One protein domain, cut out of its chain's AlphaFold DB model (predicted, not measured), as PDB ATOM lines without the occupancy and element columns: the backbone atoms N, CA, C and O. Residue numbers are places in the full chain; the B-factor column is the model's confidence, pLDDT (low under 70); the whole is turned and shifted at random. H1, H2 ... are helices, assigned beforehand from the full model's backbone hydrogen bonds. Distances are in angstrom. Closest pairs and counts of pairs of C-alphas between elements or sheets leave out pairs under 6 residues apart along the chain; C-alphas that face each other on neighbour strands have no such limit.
ATOM      1  N   THR A   6     256.593 273.773 257.943       90.06
ATOM      2  CA  THR A   6     256.864 274.421 256.651       90.06
ATOM      3  C   THR A   6     255.895 275.570 256.383       90.06
ATOM      4  O   THR A   6     256.317 276.655 255.992       90.06
ATOM      5  N   SER A   7     254.600 275.366 256.638       88.81
ATOM      6  CA  SER A   7     253.578 276.401 256.449       88.81
ATOM      7  C   SER A   7     253.761 277.563 257.429       88.81
ATOM      8  O   SER A   7     253.614 278.718 257.040       88.81
ATOM      9  N   VAL A   8     254.152 277.283 258.677       88.69
ATOM     10  CA  VAL A   8     254.497 278.327 259.659       88.69
ATOM     11  C   VAL A   8     255.711 279.132 259.196       88.69
ATOM     12  O   VAL A   8     255.666 280.361 259.197       88.69
ATOM     13  N   GLY A   9     256.768 278.460 258.733       88.19
ATOM     14  CA  GLY A   9     257.966 279.119 258.214       88.19
ATOM     15  C   GLY A   9     257.676 280.021 257.013       88.19
ATOM     16  O   GLY A   9     258.166 281.145 256.959       88.19
ATOM     17  N   GLN A  10     256.822 279.577 256.085       91.19
ATOM     18  CA  GLN A  10     256.390 280.382 254.936       91.19
ATOM     19  C   GLN A  10     255.651 281.654 255.361       91.19
ATOM     20  O   GLN A  10     255.924 282.726 254.824       91.19
ATOM     21  N   ILE A  11     254.751 281.557 256.346       89.88
ATOM     22  CA  ILE A  11     254.024 282.718 256.876       89.88
ATOM     23  C   ILE A  11     255.002 283.721 257.495       89.88
ATOM     24  O   ILE A  11     254.930 284.911 257.185       89.88
ATOM     25  N   ILE A  12     255.946 283.251 258.318       88.50
ATOM     26  CA  ILE A  12     256.972 284.108 258.932       88.50
ATOM     27  C   ILE A  12     257.839 284.768 257.852       88.50
ATOM     28  O   ILE A  12     258.106 285.967 257.922       88.50
ATOM     29  N   PHE A  13     258.233 284.017 256.821       90.75
ATOM     30  CA  PHE A  13     259.077 284.516 255.738       90.75
ATOM     31  C   PHE A  13     258.390 285.595 254.896       90.75
ATOM     32  O   PHE A  13     258.973 286.651 254.657       90.75
ATOM     33  N   ILE A  14     257.136 285.372 254.490       93.50
ATOM     34  CA  ILE A  14     256.343 286.381 253.770       93.50
ATOM     35  C   ILE A  14     256.241 287.647 254.611       93.50
ATOM     36  O   ILE A  14     256.396 288.756 254.101       93.50
ATOM     37  N   ASN A  15     256.013 287.485 255.909       90.31
ATOM     38  CA  ASN A  15     255.873 288.631 256.773       90.31
ATOM     39  C   ASN A  15     257.171 289.421 256.921       90.31
ATOM     40  O   ASN A  15     257.172 290.639 256.779       90.31
ATOM     41  N   PHE A  16     258.291 288.725 257.091       93.31
ATOM     42  CA  PHE A  16     259.609 289.342 257.054       93.31
ATOM     43  C   PHE A  16     259.823 290.171 255.773       93.31
ATOM     44  O   PHE A  16     260.243 291.325 255.868       93.31
ATOM     45  N   LEU A  17     259.482 289.640 254.592       94.88
ATOM     46  CA  LEU A  17     259.614 290.378 253.329       94.88
ATOM     47  C   LEU A  17     258.756 291.652 253.306       94.88
ATOM     48  O   LEU A  17     259.243 292.713 252.909       94.88
ATOM     49  N   ILE A  18     257.503 291.560 253.764       95.06
ATOM     50  CA  ILE A  18     256.582 292.704 253.843       95.06
ATOM     51  C   ILE A  18     257.149 293.773 254.781       95.06
ATOM     52  O   ILE A  18     257.245 294.944 254.407       95.06
ATOM     53  N   MET A  19     257.561 293.374 255.985       95.00
ATOM     54  CA  MET A  19     258.048 294.298 257.005       95.00
ATOM     55  C   MET A  19     259.362 294.952 256.603       95.00
ATOM     56  O   MET A  19     259.519 296.160 256.788       95.00
ATOM     57  N   LEU A  20     260.280 294.196 255.997       94.75
ATOM     58  CA  LEU A  20     261.533 294.731 255.479       94.75
ATOM     59  C   LEU A  20     261.277 295.776 254.392       94.75
ATOM     60  O   LEU A  20     261.804 296.885 254.468       94.75
ATOM     61  N   TYR A  21     260.433 295.450 253.411       95.75
ATOM     62  CA  TYR A  21     260.111 296.366 252.322       95.75
ATOM     63  C   TYR A  21     259.454 297.657 252.830       95.75
ATOM     64  O   TYR A  21     259.906 298.754 252.493       95.75
ATOM     65  N   LEU A  22     258.417 297.544 253.669       95.50
ATOM     66  CA  LEU A  22     257.702 298.705 254.205       95.50
ATOM     67  C   LEU A  22     258.607 299.577 255.075       95.50
ATOM     68  O   LEU A  22     258.634 300.795 254.899       95.50
ATOM     69  N   THR A  23     259.394 298.965 255.961       95.88
ATOM     70  CA  THR A  23     260.283 299.712 256.856       95.88
ATOM     71  C   THR A  23     261.348 300.466 256.069       95.88
ATOM     72  O   THR A  23     261.556 301.654 256.310       95.88
ATOM     73  N   LEU A  24     261.978 299.828 255.075       95.00
ATOM     74  CA  LEU A  24     262.955 300.496 254.211       95.00
ATOM     75  C   LEU A  24     262.317 301.617 253.388       95.00
ATOM     76  O   LEU A  24     262.902 302.694 253.265       95.00
ATOM     77  N   ARG A  25     261.100 301.407 252.868       94.38
ATOM     78  CA  ARG A  25     260.354 302.438 252.135       94.38
ATOM     79  C   ARG A  25     260.054 303.650 253.014       94.38
ATOM     80  O   ARG A  25     260.236 304.773 252.557       94.38
ATOM     81  N   PHE A  26     259.619 303.442 254.254       93.75
ATOM     82  CA  PHE A  26     259.324 304.533 255.183       93.75
ATOM     83  C   PHE A  26     260.576 305.207 255.740       93.75
ATOM     84  O   PHE A  26     260.542 306.402 256.010       93.75
ATOM     85  N   ALA A  27     261.675 304.473 255.903       93.12
ATOM     86  CA  ALA A  27     262.936 305.017 256.393       93.12
ATOM     87  C   ALA A  27     263.736 305.774 255.321       93.12
ATOM     88  O   ALA A  27     264.637 306.547 255.660       93.12
ATOM     89  N   LYS A  28     263.415 305.581 254.036       89.88
ATOM     90  CA  LYS A  28     264.061 306.282 252.921       89.88
ATOM     91  C   LYS A  28     263.857 307.795 253.050       89.88
ATOM     92  O   LYS A  28     262.728 308.264 253.140       89.88
ATOM     93  N   GLY A  29     264.958 308.547 253.100       85.81
ATOM     94  CA  GLY A  29     264.952 310.000 253.336       85.81
ATOM     95  C   GLY A  29     264.719 310.422 254.797       85.81
ATOM     96  O   GLY A  29     264.614 311.608 255.088       85.81
ATOM     97  N   LYS A  30     264.624 309.468 255.737       88.25
ATOM     98  CA  LYS A  30     264.470 309.734 257.185       88.25
ATOM     99  C   LYS A  30     265.620 309.181 258.035       88.25
ATOM    100  O   LYS A  30     265.730 309.519 259.220       88.25
ATOM    101  N   SER A  31     266.417 308.277 257.471       87.50
ATOM    102  CA  SER A  31     267.561 307.620 258.105       87.50
ATOM    103  C   SER A  31     268.827 307.898 257.309       87.50
ATOM    104  O   SER A  31     268.811 307.745 256.091       87.50
ATOM    105  N   ASP A  32     269.917 308.216 258.004       86.75
ATOM    106  CA  ASP A  32     271.243 308.355 257.386       86.75
ATOM    107  C   ASP A  32     271.796 306.981 256.970       86.75
ATOM    108  O   ASP A  32     272.497 306.851 255.975       86.75
ATOM    109  N   ASN A  33     271.413 305.929 257.706       90.25
ATOM    110  CA  ASN A  33     271.913 304.567 257.531       90.25
ATOM    111  C   ASN A  33     270.766 303.603 257.218       90.25
ATOM    112  O   ASN A  33     270.277 302.867 258.080       90.25
ATOM    113  N   LEU A  34     270.327 303.597 255.960       91.00
ATOM    114  CA  LEU A  34     269.274 302.699 255.475       91.00
ATOM    115  C   LEU A  34     269.600 301.195 255.654       91.00
ATOM    116  O   LEU A  34     268.712 300.454 256.080       91.00
ATOM    117  N   PRO A  35     270.844 300.722 255.407       92.62
ATOM    118  CA  PRO A  35     271.193 299.312 255.600       92.62
ATOM    119  C   PRO A  35     271.022 298.849 257.050       92.62
ATOM    120  O   PRO A  35     270.541 297.746 257.300       92.62
ATOM    121  N   LEU A  36     271.347 299.719 258.012       93.56
ATOM    122  CA  LEU A  36     271.214 299.422 259.438       93.56
ATOM    123  C   LEU A  36     269.739 299.262 259.838       93.56
ATOM    124  O   LEU A  36     269.387 298.362 260.594       93.56
ATOM    125  N   VAL A  37     268.855 300.086 259.265       94.25
ATOM    126  CA  VAL A  37     267.401 299.954 259.448       94.25
ATOM    127  C   VAL A  37     266.893 298.616 258.909       94.25
ATOM    128  O   VAL A  37     266.071 297.968 259.560       94.25
ATOM    129  N   GLY A  38     267.406 298.179 257.757       93.81
ATOM    130  CA  GLY A  38     267.115 296.856 257.207       93.81
ATOM    131  C   GLY A  38     267.571 295.726 258.130       93.81
ATOM    132  O   GLY A  38     266.786 294.827 258.424       93.81
ATOM    133  N   LEU A  39     268.795 295.811 258.659       94.19
ATOM    134  CA  LEU A  39     269.355 294.827 259.589       94.19
ATOM    135  C   LEU A  39     268.540 294.727 260.887       94.19
ATOM    136  O   LEU A  39     268.217 293.623 261.322       94.19
ATOM    137  N   TYR A  40     268.121 295.858 261.463       92.50
ATOM    138  CA  TYR A  40     267.217 295.851 262.617       92.50
ATOM    139  C   TYR A  40     265.868 295.218 262.287       92.50
ATOM    140  O   TYR A  40     265.369 294.406 263.058       92.50
ATOM    141  N   THR A  41     265.294 295.530 261.125       93.62
ATOM    142  CA  THR A  41     264.016 294.940 260.704       93.62
ATOM    143  C   THR A  41     264.128 293.427 260.520       93.62
ATOM    144  O   THR A  41     263.220 292.698 260.915       93.62
ATOM    145  N   PHE A  42     265.251 292.945 259.977       92.50
ATOM    146  CA  PHE A  42     265.561 291.520 259.856       92.50
ATOM    147  C   PHE A  42     265.628 290.829 261.221       92.50
ATOM    148  O   PHE A  42     264.891 289.871 261.454       92.50
ATOM    149  N   LEU A  43     266.439 291.357 262.142       92.44
ATOM    150  CA  LEU A  43     266.570 290.822 263.500       92.44
ATOM    151  C   LEU A  43     265.224 290.805 264.229       92.44
ATOM    152  O   LEU A  43     264.839 289.773 264.772       92.44
ATOM    153  N   LEU A  44     264.477 291.914 264.197       91.31
ATOM    154  CA  LEU A  44     263.174 292.007 264.856       91.31
ATOM    155  C   LEU A  44     262.159 291.036 264.247       91.31
ATOM    156  O   LEU A  44     261.445 290.380 264.993       91.31
ATOM    157  N   SER A  45     262.103 290.898 262.921       88.94
ATOM    158  CA  SER A  45     261.151 289.983 262.270       88.94
ATOM    159  C   SER A  45     261.425 288.516 262.609       88.94
ATOM    160  O   SER A  45     260.483 287.734 262.699       88.94
ATOM    161  N   PHE A  46     262.696 288.152 262.813       86.38
ATOM    162  CA  PHE A  46     263.103 286.787 263.146       86.38
ATOM    163  C   PHE A  46     262.964 286.464 264.643       86.38
ATOM    164  O   PHE A  46     262.455 285.403 264.991       86.38
ATOM    165  N   LEU A  47     263.391 287.371 265.531       86.62
ATOM    166  CA  LEU A  47     263.351 287.166 266.987       86.62
ATOM    167  C   LEU A  47     261.968 287.413 267.588       86.62
ATOM    168  O   LEU A  47     261.527 286.670 268.461       86.62
ATOM    169  N   PHE A  48     261.300 288.486 267.166       85.75
ATOM    170  CA  PHE A  48     260.022 288.881 267.735       85.75
ATOM    171  C   PHE A  48     259.168 289.587 266.695       85.75
ATOM    172  O   PHE A  48     259.098 290.814 266.603       85.75
ATOM    173  N   PHE A  49     258.490 288.755 265.919       81.69
ATOM    174  CA  PHE A  49     257.689 289.147 264.782       81.69
ATOM    175  C   PHE A  49     256.788 290.398 265.015       81.69
ATOM    176  O   PHE A  49     256.854 291.320 264.196       81.69
ATOM    177  N   PRO A  50     256.073 290.561 266.152       88.50
ATOM    178  CA  PRO A  50     255.289 291.772 266.431       88.50
ATOM    179  C   PRO A  50     256.112 293.053 266.653       88.50
ATOM    180  O   PRO A  50     255.626 294.147 266.374       88.50
ATOM    181  N   ALA A  51     257.360 292.970 267.131       89.81
ATOM    182  CA  ALA A  51     258.198 294.167 267.279       89.81
ATOM    183  C   ALA A  51     258.567 294.772 265.925       89.81
ATOM    184  O   ALA A  51     258.688 295.993 265.826       89.81
ATOM    185  N   SER A  52     258.700 293.952 264.875       90.69
ATOM    186  CA  SER A  52     258.944 294.466 263.523       90.69
ATOM    187  C   SER A  52     257.831 295.428 263.079       90.69
ATOM    188  O   SER A  52     258.106 296.424 262.410       90.69
ATOM    189  N   TRP A  53     256.590 295.195 263.525       93.62
ATOM    190  CA  TRP A  53     255.433 296.048 263.242       93.62
ATOM    191  C   TRP A  53     255.532 297.398 263.922       93.62
ATOM    192  O   TRP A  53     255.368 298.424 263.267       93.62
ATOM    193  N   LEU A  54     255.858 297.400 265.214       94.12
ATOM    194  CA  LEU A  54     256.070 298.630 265.972       94.12
ATOM    195  C   LEU A  54     257.227 299.441 265.388       94.12
ATOM    196  O   LEU A  54     257.135 300.661 265.273       94.12
ATOM    197  N   TYR A  55     258.290 298.762 264.959       93.81
ATOM    198  CA  TYR A  55     259.434 299.404 264.329       93.81
ATOM    199  C   TYR A  55     259.077 300.018 262.967       93.81
ATOM    200  O   TYR A  55     259.415 301.170 262.694       93.81
ATOM    201  N   CYS A  56     258.326 299.299 262.134       94.75
ATOM    202  CA  CYS A  56     257.809 299.829 260.874       94.75
ATOM    203  C   CYS A  56     256.851 301.008 261.093       94.75
ATOM    204  O   CYS A  56     256.937 302.011 260.384       94.75
ATOM    205  N   TRP A  57     255.961 300.913 262.084       94.88
ATOM    206  CA  TRP A  57     255.049 301.989 262.467       94.88
ATOM    207  C   TRP A  57     255.807 303.233 262.929       94.88
ATOM    208  O   TRP A  57     255.507 304.342 262.503       94.88
ATOM    209  N   TYR A  58     256.855 303.058 263.732       93.88
ATOM    210  CA  TYR A  58     257.739 304.152 264.119       93.88
ATOM    211  C   TYR A  58     258.311 304.881 262.892       93.88
ATOM    212  O   TYR A  58     258.259 306.109 262.820       93.88
ATOM    213  N   TRP A  59     258.797 304.148 261.885       94.00
ATOM    214  CA  TRP A  59     259.305 304.762 260.654       94.00
ATOM    215  C   TRP A  59     258.213 305.386 259.781       94.00
ATOM    216  O   TRP A  59     258.498 306.363 259.081       94.00
ATOM    217  N   SER A  60     256.976 304.881 259.822       93.25
ATOM    218  CA  SER A  60     255.861 305.466 259.068       93.25
ATOM    219  C   SER A  60     255.506 306.861 259.595       93.25
ATOM    220  O   SER A  60     255.386 307.791 258.795       93.25
ATOM    221  N   ILE A  61     255.461 307.039 260.921       94.12
ATOM    222  CA  ILE A  61     255.102 308.312 261.572       94.12
ATOM    223  C   ILE A  61     256.272 309.292 261.710       94.12
ATOM    224  O   ILE A  61     256.054 310.495 261.865       94.12
ATOM    225  N   LYS A  62     257.519 308.806 261.661       89.25
ATOM    226  CA  LYS A  62     258.702 309.669 261.749       89.25
ATOM    227  C   LYS A  62     258.674 310.688 260.608       89.25
ATOM    228  O   LYS A  62     258.446 310.320 259.455       89.25
TER     229      LYS A  62
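Overview. This is residues 6 to 62 of the 70 residues of an uncharacterized protein of Pseudoalteromonas profundi (UniProt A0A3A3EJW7). What shape do these atoms make? A long helix, H1, has a hairpin of two shorter helices, H2 and H3, packed along it in an up-and-down bundle, each helix running against the one before it; residues 6 to 11 of H1 stick out past the other two. What is it built of? The 57 printed residues include three named helices in the order H1, H2, H3 and no named strand, and the class is all helix. How is it spread? It is compact, with a radius of gyration of the C-alphas of 11.0 A, and elongated, spanning 37 by 19 by 16 A.

Along the chain. Where is the longest helix? H1, residues 6 to 27, runs 31.2 A from C-alpha 6 at (256.864, 274.421, 256.651) to C-alpha 27 at (262.936, 305.017, 256.393). Where are the others? H2, residues 34 to 47, measures 20.2 A. H3, residues 49 to 61, measures 19.6 A and ends with C-alpha 61 at (255.102, 308.312, 261.572).

Arrangement. What does H1 touch? H1 and H2 touch as a helical hairpin, opposite ways at a shallow tilt of 28 degrees; their closest C-alphas, of Phe 16 and Ser 45, are 5.5 A apart. H1 and H3 touch and run the same way at a shallow tilt of 18 degrees; their closest C-alphas, of Thr 23 and Cys 56, are 4.7 A apart. How do H2 and H3 meet? This second helical hairpin touches through residues 41 to 45 and 51 to 56 alone, opposite ways at a shallow tilt of 32 degrees; the closest C-alphas, of Leu 44 and Ser 52, are 5.1 A apart. What do the backbones show? Every O i to N i+4 pair is within hydrogen-bond range in H1 and H2, and 8 of 9 in H3.

Size, cuts and confidence. How far does it reach? The two C-alphas farthest apart, of Thr 6 and Asp 32, are 36.9 A apart. Are there cuts or long links? The printed part has no cut; the link from H1 to H2 is short and that from H2 to H3 tight. How confident is the model? The mean pLDDT of the printed part is 91.6, and no printed residue is under 70.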